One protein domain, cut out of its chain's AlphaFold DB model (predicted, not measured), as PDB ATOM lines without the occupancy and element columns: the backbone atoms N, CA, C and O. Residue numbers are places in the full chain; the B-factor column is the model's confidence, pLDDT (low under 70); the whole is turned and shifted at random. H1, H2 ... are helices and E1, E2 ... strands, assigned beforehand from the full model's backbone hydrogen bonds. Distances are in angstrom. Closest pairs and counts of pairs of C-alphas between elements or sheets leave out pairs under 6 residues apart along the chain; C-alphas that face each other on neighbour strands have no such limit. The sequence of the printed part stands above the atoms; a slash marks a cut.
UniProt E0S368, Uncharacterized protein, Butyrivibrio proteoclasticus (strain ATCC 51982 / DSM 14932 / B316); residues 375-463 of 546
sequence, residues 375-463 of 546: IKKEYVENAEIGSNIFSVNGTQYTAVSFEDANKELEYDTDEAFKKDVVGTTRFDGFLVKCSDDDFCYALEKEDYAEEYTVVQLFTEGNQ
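What this domain is: This is residues 375 to 463 of the 546 residues of an uncharacterized protein of Butyrivibrio proteoclasticus (strain ATCC 51982 / DSM 14932 / B316) (UniProt E0S368). Five short antiparallel strands form one strongly twisted sheet, curled like part of a barrel but left open between its edge strands E1 and E5. The short helix H1 sits by that opening, near both edges, while H2 and H3 make a corner at one end of the domain, close to E3 and E4. The printed part has 89 residues, with three named helices and five named strands in the order H1 E1 E2 H2 H3 E3 E4 E5; the sheet's order is E1 E2 E3 E4 E5. The class is mixed, helices and strands, with under half of the residues in named elements. The whole is compact, with a radius of gyration of the C-alphas of 12.1 A and spans of 32 by 26 by 23 A.

Where its parts are: In the sheet, E1 is residues 388 to 390, 6.9 A long, and E2 is residues 396 to 400, 12.8 A. E3 is residues 431 to 434, 9.9 A, and E4 is residues 440 to 444, 13.5 A. E5, residues 451 to 455, is 12.5 A long and ends at C-alpha 455 (33.681, 46.419, 25.794). H1, residues 377 to 381, is 6.0 A long and begins at C-alpha 377 (45.333, 37.251, 24.743). H2 is residues 402 to 409, 10.3 A, and H3 is residues 414 to 422, 11.9 A.

How they stand to each other: E3, E4 and E5 form a meander, each strand the antiparallel neighbour of the one before. E3 and E4 are a hairpin, with N 441 and O 432 2.8 A apart; E4 and E5 are another, with N 453 and O 444 at 2.8 A. The pairing of E4 is staggered: residues 440 to 441 pair with E3 and 442 to 444 with E5. On the other side of E3 is E2, with N 398 and O 433 at 2.8 A. E1 and E2 form a hairpin, with N 389 and O 397 at 2.8 A. These four N and O pairs are within hydrogen-bond range. Residues 375 to 376 pair with residues 451 to 452 of E5, antiparallel. H1 is on the sheet at a height of 6.7 A, over none of its strands; its closest C-alphas to E5 are Lys 377 and Glu 451, 4.9 A apart. H2 is on the sheet, over E3, and only just slantwise to the strands, at 31 degrees on the local plane. H3 only grazes the sheet, with its residues 418 to 422. H2 and H3 touch, about perpendicular at 85 degrees; their closest C-alphas are those of Glu 403 and Asp 414, 5.5 A apart. In H1, H2 and H3 every O i to N i+4 pair is within hydrogen-bond range.

The domain as a whole: The two C-alphas farthest apart are those of Glu 410 and Tyr 448, at 34.7 A. The printed part has no cut, and no link is long. The mean pLDDT of the printed part is 93.2, and no printed residue is under 70.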
ATOM      1  N   ILE A 375      38.261  37.662  23.530       95.06
ATOM      2  CA  ILE A 375      39.340  37.418  22.569       95.06
ATOM      3  C   ILE A 375      40.557  36.891  23.325       95.06
ATOM      4  O   ILE A 375      41.023  37.525  24.273       95.06
ATOM      5  N   LYS A 376      41.116  35.755  22.892       92.62
ATOM      6  CA  LYS A 376      42.330  35.196  23.502       92.62
ATOM      7  C   LYS A 376      43.478  36.201  23.453       92.62
ATOM      8  O   LYS A 376      43.759  36.796  22.411       92.62
ATOM      9  N   LYS A 377      44.184  36.345  24.576       93.94
ATOM     10  CA  LYS A 377      45.333  37.251  24.743       93.94
ATOM     11  C   LYS A 377      46.352  37.132  23.614       93.94
ATOM     12  O   LYS A 377      46.799  38.144  23.088       93.94
ATOM     13  N   GLU A 378      46.676  35.906  23.213       92.19
ATOM     14  CA  GLU A 378      47.628  35.623  22.136       92.19
ATOM     15  C   GLU A 378      47.223  36.214  20.776       92.19
ATOM     16  O   GLU A 378      48.104  36.535  19.981       92.19
ATOM     17  N   TYR A 379      45.931  36.415  20.495       94.19
ATOM     18  CA  TYR A 379      45.494  37.054  19.250       94.19
ATOM     19  C   TYR A 379      45.549  38.583  19.342       94.19
ATOM     20  O   TYR A 379      45.793  39.238  18.335       94.19
ATOM     21  N   VAL A 380      45.379  39.150  20.541       96.12
ATOM     22  CA  VAL A 380      45.497  40.598  20.789       96.12
ATOM     23  C   VAL A 380      46.966  41.032  20.817       96.12
ATOM     24  O   VAL A 380      47.349  41.962  20.113       96.12
ATOM     25  N   GLU A 381      47.813  40.342  21.586       94.06
ATOM     26  CA  GLU A 381      49.218  40.724  21.805       94.06
ATOM     27  C   GLU A 381      50.118  40.508  20.574       94.06
ATOM     28  O   GLU A 381      51.147  41.171  20.448       94.06
ATOM     29  N   ASN A 382      49.736  39.615  19.651       94.62
ATOM     30  CA  ASN A 382      50.450  39.389  18.385       94.62
ATOM     31  C   ASN A 382      49.866  40.175  17.191       94.62
ATOM     32  O   ASN A 382      50.367  40.033  16.074       94.62
ATOM     33  N   ALA A 383      48.806  40.967  17.385       96.94
ATOM     34  CA  ALA A 383      48.173  41.721  16.305       96.94
ATOM     35  C   ALA A 383      48.840  43.079  16.035       96.94
ATOM     36  O   ALA A 383      49.333  43.761  16.933       96.94
ATOM     37  N   GLU A 384      48.774  43.505  14.773       96.75
ATOM     38  CA  GLU A 384      49.076  44.868  14.337       96.75
ATOM     39  C   GLU A 384      47.784  45.526  13.819       96.75
ATOM     40  O   GLU A 384      46.793  44.849  13.533       96.75
ATOM     41  N   ILE A 385      47.772  46.853  13.669       97.75
ATOM     42  CA  ILE A 385      46.629  47.568  13.077       97.75
ATOM     43  C   ILE A 385      46.390  47.049  11.647       97.75
ATOM     44  O   ILE A 385      47.299  47.040  10.816       97.75
ATOM     45  N   GLY A 386      45.156  46.633  11.363       96.94
ATOM     46  CA  GLY A 386      44.746  45.958  10.132       96.94
ATOM     47  C   GLY A 386      44.726  44.427  10.211       96.94
ATOM     48  O   GLY A 386      44.265  43.796   9.259       96.94
ATOM     49  N   SER A 387      45.184  43.811  11.310       97.88
ATOM     50  CA  SER A 387      44.990  42.375  11.549       97.88
ATOM     51  C   SER A 387      43.514  42.039  11.762       97.88
ATOM     52  O   SER A 387      42.809  42.741  12.489       97.88
ATOM     53  N   ASN A 388      43.081  40.912  11.190       96.81
ATOM     54  CA  ASN A 388      41.831  40.259  11.568       96.81
ATOM     55  C   ASN A 388      42.082  39.359  12.782       96.81
ATOM     56  O   ASN A 388      43.036  38.580  12.793       96.81
ATOM     57  N   ILE A 389      41.217  39.474  13.778       95.56
ATOM     58  CA  ILE A 389      41.244  38.778  15.061       95.56
ATOM     59  C   ILE A 389      39.871  38.125  15.240       95.56
ATOM     60  O   ILE A 389      38.871  38.710  14.837       95.56
ATOM     61  N   PHE A 390      39.800  36.939  15.837       93.19
ATOM     62  CA  PHE A 390      38.530  36.248  16.084       93.19
ATOM     63  C   PHE A 390      38.275  36.120  17.587       93.19
ATOM     64  O   PHE A 390      39.212  35.883  18.358       93.19
ATOM     65  N   SER A 391      37.021  36.302  18.004       93.75
ATOM     66  CA  SER A 391      36.594  36.007  19.373       93.75
ATOM     67  C   SER A 391      36.462  34.503  19.613       93.75
ATOM     68  O   SER A 391      36.439  33.704  18.676       93.75
ATOM     69  N   VAL A 392      36.325  34.105  20.879       90.25
ATOM     70  CA  VAL A 392      36.020  32.719  21.273       90.25
ATOM     71  C   VAL A 392      34.682  32.222  20.717       90.25
ATOM     72  O   VAL A 392      34.509  31.023  20.541       90.25
ATOM     73  N   ASN A 393      33.768  33.142  20.387       90.31
ATOM     74  CA  ASN A 393      32.487  32.855  19.743       90.31
ATOM     75  C   ASN A 393      32.566  32.952  18.199       90.31
ATOM     76  O   ASN A 393      31.531  32.979  17.529       90.31
ATOM     77  N   GLY A 394      33.768  33.082  17.622       90.25
ATOM     78  CA  GLY A 394      34.019  33.110  16.176       90.25
ATOM     79  C   GLY A 394      33.691  34.423  15.456       90.25
ATOM     80  O   GLY A 394      33.701  34.465  14.227       90.25
ATOM     81  N   THR A 395      33.380  35.503  16.173       93.56
ATOM     82  CA  THR A 395      33.108  36.815  15.554       93.56
ATOM     83  C   THR A 395      34.405  37.453  15.085       93.56
ATOM     84  O   THR A 395      35.393  37.477  15.826       93.56
ATOM     85  N   GLN A 396      34.420  37.970  13.854       95.69
ATOM     86  CA  GLN A 396      35.600  38.628  13.310       95.69
ATOM     87  C   GLN A 396      35.661  40.089  13.768       95.69
ATOM     88  O   GLN A 396      34.719  40.867  13.635       95.69
ATOM     89  N   TYR A 397      36.839  40.483  14.222       97.75
ATOM     90  CA  TYR A 397      37.204  41.849  14.539       97.75
ATOM     91  C   TYR A 397      38.403  42.280  13.695       97.75
ATOM     92  O   TYR A 397      39.287  41.479  13.400       97.75
ATOM     93  N   THR A 398      38.475  43.558  13.330       98.19
ATOM     94  CA  THR A 398      39.672  44.159  12.721       98.19
ATOM     95  C   THR A 398      40.325  45.110  13.716       98.19
ATOM     96  O   THR A 398      39.653  45.994  14.245       98.19
ATOM     97  N   ALA A 399      41.627  44.973  13.966       98.25
ATOM     98  CA  ALA A 399      42.371  45.929  14.785       98.25
ATOM     99  C   ALA A 399      42.470  47.288  14.065       98.25
ATOM    100  O   ALA A 399      42.972  47.363  12.943       98.25
ATOM    101  N   VAL A 400      42.019  48.370  14.700       97.88
ATOM    102  CA  VAL A 400      41.982  49.729  14.132       97.88
ATOM    103  C   VAL A 400      42.684  50.743  15.038       97.88
ATOM    104  O   VAL A 400      42.734  50.594  16.260       97.88
ATOM    105  N   SER A 401      43.251  51.790  14.432       97.50
ATOM    106  CA  SER A 401      43.887  52.875  15.185       97.50
ATOM    107  C   SER A 401      42.844  53.746  15.899       97.50
ATOM    108  O   SER A 401      41.697  53.855  15.455       97.50
ATOM    109  N   PHE A 402      43.246  54.403  16.990       97.31
ATOM    110  CA  PHE A 402      42.380  55.356  17.695       97.31
ATOM    111  C   PHE A 402      42.029  56.544  16.790       97.31
ATOM    112  O   PHE A 402      40.905  57.032  16.810       97.31
ATOM    113  N   GLU A 403      42.976  56.966  15.956       96.81
ATOM    114  CA  GLU A 403      42.835  58.042  14.983       96.81
ATOM    115  C   GLU A 403      41.845  57.683  13.866       96.81
ATOM    116  O   GLU A 403      41.106  58.544  13.399       96.81
ATOM    117  N   ASP A 404      41.821  56.434  13.392       96.00
ATOM    118  CA  ASP A 404      40.859  55.991  12.374       96.00
ATOM    119  C   ASP A 404      39.451  55.835  12.960       96.00
ATOM    120  O   ASP A 404      38.500  56.323  12.354       96.00
ATOM    121  N   ALA A 405      39.317  55.281  14.169       95.12
ATOM    122  CA  ALA A 405      38.034  55.233  14.873       95.12
ATOM    123  C   ALA A 405      37.484  56.644  15.176       95.12
ATOM    124  O   ALA A 405      36.306  56.922  14.950       95.12
ATOM    125  N   ASN A 406      38.334  57.581  15.615       96.12
ATOM    126  CA  ASN A 406      37.921  58.960  15.891       96.12
ATOM    127  C   ASN A 406      37.513  59.733  14.620       96.12
ATOM    128  O   ASN A 406      36.616  60.571  14.678       96.12
ATOM    129  N   LYS A 407      38.100  59.430  13.449       94.31
ATOM    130  CA  LYS A 407      37.642  59.988  12.156       94.31
ATOM    131  C   LYS A 407      36.228  59.544  11.782       94.31
ATOM    132  O   LYS A 407      35.558  60.278  11.064       94.31
ATOM    133  N   GLU A 408      35.796  58.360  12.217       92.12
ATOM    134  CA  GLU A 408      34.432  57.867  11.993       92.12
ATOM    135  C   GLU A 408      33.435  58.439  13.018       92.12
ATOM    136  O   GLU A 408      32.291  58.715  12.665       92.12
ATOM    137  N   LEU A 409      33.870  58.646  14.268       91.00
ATOM    138  CA  LEU A 409      33.020  59.105  15.379       91.00
ATOM    139  C   LEU A 409      32.944  60.636  15.548       91.00
ATOM    140  O   LEU A 409      32.029  61.118  16.212       91.00
ATOM    141  N   GLU A 410      33.894  61.393  14.987       92.62
ATOM    142  CA  GLU A 410      34.028  62.858  15.114       92.62
ATOM    143  C   GLU A 410      33.980  63.374  16.579       92.62
ATOM    144  O   GLU A 410      33.394  64.422  16.855       92.62
ATOM    145  N   TYR A 411      34.591  62.652  17.534       89.19
ATOM    146  CA  TYR A 411      34.431  62.907  18.978       89.19
ATOM    147  C   TYR A 411      35.115  64.206  19.453       89.19
ATOM    148  O   TYR A 411      34.447  65.120  19.937       89.19
ATOM    149  N   ASP A 412      36.444  64.294  19.318       92.06
ATOM    150  CA  ASP A 412      37.272  65.489  19.578       92.06
ATOM    151  C   ASP A 412      38.677  65.253  18.963       92.06
ATOM    152  O   ASP A 412      38.814  64.578  17.944       92.06
ATOM    153  N   THR A 413      39.751  65.775  19.559       95.69
ATOM    154  CA  THR A 413      41.136  65.390  19.243       95.69
ATOM    155  C   THR A 413      41.429  63.924  19.582       95.69
ATOM    156  O   THR A 413      40.947  63.410  20.592       95.69
ATOM    157  N   ASP A 414      42.306  63.288  18.798       95.00
ATOM    158  CA  ASP A 414      42.686  61.874  18.964       95.00
ATOM    159  C   ASP A 414      43.235  61.559  20.372       95.00
ATOM    160  O   ASP A 414      42.920  60.524  20.952       95.00
ATOM    161  N   GLU A 415      43.993  62.490  20.964       94.56
ATOM    162  CA  GLU A 415      44.523  62.395  22.335       94.56
ATOM    163  C   GLU A 415      43.416  62.390  23.404       94.56
ATOM    164  O   GLU A 415      43.518  61.682  24.408       94.56
ATOM    165  N   ALA A 416      42.352  63.178  23.207       94.12
ATOM    166  CA  ALA A 416      41.210  63.213  24.121       94.12
ATOM    167  C   ALA A 416      40.375  61.933  23.992       94.12
ATOM    168  O   ALA A 416      40.099  61.284  25.000       94.12
ATOM    169  N   PHE A 417      40.062  61.531  22.755       95.75
ATOM    170  CA  PHE A 417      39.354  60.287  22.456       95.75
ATOM    171  C   PHE A 417      40.083  59.067  23.036       95.75
ATOM    172  O   PHE A 417      39.497  58.320  23.818       95.75
ATOM    173  N   LYS A 418      41.384  58.901  22.745       95.06
ATOM    174  CA  LYS A 418      42.173  57.780  23.276       95.06
ATOM    175  C   LYS A 418      42.174  57.759  24.805       95.06
ATOM    176  O   LYS A 418      41.963  56.703  25.392       95.06
ATOM    177  N   LYS A 419      42.392  58.906  25.455       93.75
ATOM    178  CA  LYS A 419      42.408  58.993  26.921       93.75
ATOM    179  C   LYS A 419      41.075  58.570  27.542       93.75
ATOM    180  O   LYS A 419      41.088  57.869  28.551       93.75
ATOM    181  N   ASP A 420      39.956  59.018  26.985       92.19
ATOM    182  CA  ASP A 420      38.639  58.761  27.572       92.19
ATOM    183  C   ASP A 420      38.151  57.325  27.290       92.19
ATOM    184  O   ASP A 420      37.508  56.738  28.153       92.19
ATOM    185  N   VAL A 421      38.526  56.723  26.151       92.38
ATOM    186  CA  VAL A 421      38.203  55.319  25.816       92.38
ATOM    187  C   VAL A 421      39.066  54.306  26.582       92.38
ATOM    188  O   VAL A 421      38.554  53.271  27.010       92.38
ATOM    189  N   VAL A 422      40.367  54.580  26.748       90.94
ATOM    190  CA  VAL A 422      41.310  53.684  27.453       90.94
ATOM    191  C   VAL A 422      41.155  53.782  28.976       90.94
ATOM    192  O   VAL A 422      41.272  52.783  29.686       90.94
ATOM    193  N   GLY A 423      40.893  54.980  29.506       86.69
ATOM    194  CA  GLY A 423      40.737  55.186  30.944       86.69
ATOM    195  C   GLY A 423      41.978  54.750  31.736       86.69
ATOM    196  O   GLY A 423      43.062  55.311  31.565       86.69
ATOM    197  N   THR A 424      41.804  53.782  32.642       81.75
ATOM    198  CA  THR A 424      42.866  53.270  33.534       81.75
ATOM    199  C   THR A 424      43.124  51.766  33.448       81.75
ATOM    200  O   THR A 424      44.159  51.326  33.942       81.75
ATOM    201  N   THR A 425      42.202  50.991  32.877       82.75
ATOM    202  CA  THR A 425      42.164  49.515  32.946       82.75
ATOM    203  C   THR A 425      42.156  48.838  31.575       82.75
ATOM    204  O   THR A 425      42.422  47.642  31.482       82.75
ATOM    205  N   ARG A 426      41.878  49.581  30.497       92.31
ATOM    206  CA  ARG A 426      41.716  49.022  29.150       92.31
ATOM    207  C   ARG A 426      43.027  49.004  28.370       92.31
ATOM    208  O   ARG A 426      43.965  49.751  28.649       92.31
ATOM    209  N   PHE A 427      43.070  48.143  27.364       94.31
ATOM    210  CA  PHE A 427      44.186  48.002  26.438       94.31
ATOM    211  C   PHE A 427      44.399  49.282  25.613       94.31
ATOM    212  O   PHE A 427      43.459  49.827  25.037       94.31
ATOM    213  N   ASP A 428      45.646  49.751  25.524       94.31
ATOM    214  CA  ASP A 428      45.994  51.025  24.882       94.31
ATOM    215  C   ASP A 428      46.672  50.875  23.507       94.31
ATOM    216  O   ASP A 428      47.036  51.882  22.891       94.31
ATOM    217  N   GLY A 429      46.836  49.646  23.006       95.25
ATOM    218  CA  GLY A 429      47.497  49.365  21.727       95.25
ATOM    219  C   GLY A 429      46.652  49.741  20.506       95.25
ATOM    220  O   GLY A 429      47.125  50.463  19.626       95.25
ATOM    221  N   PHE A 430      45.400  49.284  20.465       97.19
ATOM    222  CA  PHE A 430      44.438  49.524  19.383       97.19
ATOM    223  C   PHE A 430      42.993  49.341  19.878       97.19
ATOM    224  O   PHE A 430      42.768  48.835  20.976       97.19
ATOM    225  N   LEU A 431      42.024  49.721  19.044       97.88
ATOM    226  CA  LEU A 431      40.609  49.359  19.195       97.88
ATOM    227  C   LEU A 431      40.257  48.217  18.235       97.88
ATOM    228  O   LEU A 431      41.003  47.947  17.293       97.88
ATOM    229  N   VAL A 432      39.123  47.554  18.447       97.88
ATOM    230  CA  VAL A 432      38.651  46.477  17.567       97.88
ATOM    231  C   VAL A 432      37.333  46.851  16.898       97.88
ATOM    232  O   VAL A 432      36.381  47.236  17.567       97.88
ATOM    233  N   LYS A 433      37.267  46.756  15.568       97.44
ATOM    234  CA  LYS A 433      36.057  47.012  14.776       97.44
ATOM    235  C   LYS A 433      35.358  45.695  14.452       97.44
ATOM    236  O   LYS A 433      35.985  44.820  13.857       97.44
ATOM    237  N   CYS A 434      34.110  45.544  14.882       96.88
ATOM    238  CA  CYS A 434      33.308  44.329  14.735       96.88
ATOM    239  C   CYS A 434      32.829  44.143  13.284       96.88
ATOM    240  O   CYS A 434      32.448  45.117  12.634       96.88
ATOM    241  N   SER A 435      32.826  42.908  12.772       95.31
ATOM    242  CA  SER A 435      32.313  42.595  11.428       95.31
ATOM    243  C   SER A 435      30.792  42.609  11.311       95.31
ATOM    244  O   SER A 435      30.279  42.748  10.201       95.31
ATOM    245  N   ASP A 436      30.079  42.430  12.425       93.00
ATOM    246  CA  ASP A 436      28.632  42.187  12.416       93.00
ATOM    247  C   ASP A 436      27.820  43.495  12.435       93.00
ATOM    248  O   ASP A 436      26.717  43.547  11.890       93.00
ATOM    249  N   ASP A 437      28.377  44.563  13.020       94.19
ATOM    250  CA  ASP A 437      27.720  45.868  13.202       94.19
ATOM    251  C   ASP A 437      28.553  47.088  12.743       94.19
ATOM    252  O   ASP A 437      28.070  48.220  12.821       94.19
ATOM    253  N   ASP A 438      29.774  46.877  12.227       93.44
ATOM    254  CA  ASP A 438      30.737  47.922  11.835       93.44
ATOM    255  C   ASP A 438      31.120  48.913  12.970       93.44
ATOM    256  O   ASP A 438      31.722  49.961  12.704       93.44
ATOM    257  N   PHE A 439      30.822  48.611  14.241       94.88
ATOM    258  CA  PHE A 439      31.142  49.483  15.373       94.88
ATOM    259  C   PHE A 439      32.533  49.195  15.963       94.88
ATOM    260  O   PHE A 439      33.086  48.099  15.842       94.88
ATOM    261  N   CYS A 440      33.128  50.211  16.594       96.00
ATOM    262  CA  CYS A 440      34.436  50.122  17.247       96.00
ATOM    263  C   CYS A 440      34.275  49.870  18.749       96.00
ATOM    264  O   CYS A 440      33.468  50.520  19.403       96.00
ATOM    265  N   TYR A 441      35.107  48.996  19.304       96.94
ATOM    266  CA  TYR A 441      35.087  48.561  20.698       96.94
ATOM    267  C   TYR A 441      36.472  48.685  21.330       96.94
ATOM    268  O   TYR A 441      37.498  48.635  20.644       96.94
ATOM    269  N   ALA A 442      36.499  48.828  22.652       96.56
ATOM    270  CA  ALA A 442      37.715  48.711  23.444       96.56
ATOM    271  C   ALA A 442      37.900  47.263  23.929       96.56
ATOM    272  O   ALA A 442      36.993  46.435  23.838       96.56
ATOM    273  N   LEU A 443      39.094  46.966  24.438       96.31
ATOM    274  CA  LEU A 443      39.431  45.676  25.035       96.31
ATOM    275  C   LEU A 443      39.799  45.884  26.503       96.31
ATOM    276  O   LEU A 443      40.655  46.712  26.818       96.31
ATOM    277  N   GLU A 444      39.173  45.122  27.391       94.12
ATOM    278  CA  GLU A 444      39.390  45.173  28.838       94.12
ATOM    279  C   GLU A 444      39.816  43.799  29.355       94.12
ATOM    280  O   GLU A 444      39.424  42.770  28.803       94.12
ATOM    281  N   LYS A 445      40.687  43.769  30.364       91.81
ATOM    282  CA  LYS A 445      41.276  42.531  30.871       91.81
ATOM    283  C   LYS A 445      41.811  42.706  32.285       91.81
ATOM    284  O   LYS A 445      42.552  43.646  32.554       91.81
ATOM    285  N   GLU A 446      41.515  41.742  33.147       86.38
ATOM    286  CA  GLU A 446      42.148  41.619  34.461       86.38
ATOM    287  C   GLU A 446      43.560  41.012  34.351       86.38
ATOM    288  O   GLU A 446      43.809  40.144  33.510       86.38
ATOM    289  N   ASP A 447      44.476  41.417  35.241       81.88
ATOM    290  CA  ASP A 447      45.904  41.034  35.234       81.88
ATOM    291  C   ASP A 447      46.169  39.514  35.126       81.88
ATOM    292  O   ASP A 447      47.231  39.103  34.652       81.88
ATOM    293  N   TYR A 448      45.230  38.683  35.590       82.44
ATOM    294  CA  TYR A 448      45.331  37.219  35.649       82.44
ATOM    295  C   TYR A 448      44.442  36.467  34.645       82.44
ATOM    296  O   TYR A 448      44.522  35.241  34.589       82.44
ATOM    297  N   ALA A 449      43.593  37.149  33.873       86.00
ATOM    298  CA  ALA A 449      42.797  36.492  32.836       86.00
ATOM    299  C   ALA A 449      43.690  36.065  31.654       86.00
ATOM    300  O   ALA A 449      44.764  36.632  31.443       86.00
ATOM    301  N   GLU A 450      43.248  35.124  30.814       89.44
ATOM    302  CA  GLU A 450      43.927  34.786  29.541       89.44
ATOM    303  C   GLU A 450      43.177  35.283  28.293       89.44
ATOM    304  O   GLU A 450      43.606  35.095  27.154       89.44
ATOM    305  N   GLU A 451      42.119  36.059  28.508       93.00
ATOM    306  CA  GLU A 451      41.272  36.649  27.474       93.00
ATOM    307  C   GLU A 451      41.068  38.144  27.748       93.00
ATOM    308  O   GLU A 451      41.264  38.609  28.871       93.00
ATOM    309  N   TYR A 452      40.720  38.891  26.705       95.25
ATOM    310  CA  TYR A 452      40.213  40.258  26.775       95.25
ATOM    311  C   TYR A 452      38.709  40.241  26.516       95.25
ATOM    312  O   TYR A 452      38.283  39.693  25.500       95.25
ATOM    313  N   THR A 453      37.925  40.882  27.375       95.12
ATOM    314  CA  THR A 453      36.512  41.170  27.113       95.12
ATOM    315  C   THR A 453      36.408  42.339  26.136       95.12
ATOM    316  O   THR A 453      37.116  43.343  26.264       95.12
ATOM    317  N   VAL A 454      35.535  42.210  25.140       96.38
ATOM    318  CA  VAL A 454      35.204  43.278  24.195       96.38
ATOM    319  C   VAL A 454      34.166  44.187  24.848       96.38
ATOM    320  O   VAL A 454      33.072  43.742  25.192       96.38
ATOM    321  N   VAL A 455      34.499  45.466  25.027       94.88
ATOM    322  CA  VAL A 455      33.681  46.419  25.794       94.88
ATOM    323  C   VAL A 455      33.342  47.669  24.988       94.88
ATOM    324  O   VAL A 455      34.085  48.108  24.106       94.88
ATOM    325  N   GLN A 456      32.193  48.260  25.298       92.62
ATOM    326  CA  GLN A 456      31.721  49.500  24.688       92.62
ATOM    327  C   GLN A 456      32.688  50.671  24.967       92.62
ATOM    328  O   GLN A 456      33.259  50.801  26.052       92.62
ATOM    329  N   LEU A 457      32.869  51.569  23.989       92.69
ATOM    330  CA  LEU A 457      33.880  52.641  24.070       92.69
ATOM    331  C   LEU A 457      33.670  53.597  25.251       92.69
ATOM    332  O   LEU A 457      34.635  53.981  25.903       92.69
ATOM    333  N   PHE A 458      32.417  53.976  25.512       87.38
ATOM    334  CA  PHE A 458      32.051  55.044  26.454       87.38
ATOM    335  C   PHE A 458      31.169  54.571  27.619       87.38
ATOM    336  O   PHE A 458      30.705  55.394  28.406       87.38
ATOM    337  N   THR A 459      30.910  53.268  27.719       83.62
ATOM    338  CA  THR A 459      30.147  52.654  28.813       83.62
ATOM    339  C   THR A 459      30.864  51.400  29.312       83.62
ATOM    340  O   THR A 459      31.783  50.890  28.672       83.62
ATOM    341  N   GLU A 460      30.438  50.900  30.467       73.12
ATOM    342  CA  GLU A 460      30.955  49.677  31.101       73.12
ATOM    343  C   GLU A 460      30.250  48.409  30.566       73.12
ATOM    344  O   GLU A 460      30.316  47.344  31.166       73.12
ATOM    345  N   GLY A 461      29.538  48.514  29.436       84.38
ATOM    346  CA  GLY A 461      28.799  47.398  28.851       84.38
ATOM    347  C   GLY A 461      29.697  46.438  28.069       84.38
ATOM    348  O   GLY A 461      30.376  46.852  27.126       84.38
ATOM    349  N   ASN A 462      29.624  45.150  28.401       91.81
ATOM    350  CA  ASN A 462      30.252  44.078  27.630       91.81
ATOM    351  C   ASN A 462      29.484  43.843  26.318       91.81
ATOM    352  O   ASN A 462      28.246  43.768  26.308       91.81
ATOM    353  N   GLN A 463      30.212  43.734  25.203       93.94
ATOM    354  CA  GLN A 463      29.643  43.333  23.918       93.94
ATOM    355  C   GLN A 463      29.253  41.856  23.988       93.94
ATOM    356  O   GLN A 463      29.974  41.034  24.554       93.94
TER     357      GLN A 463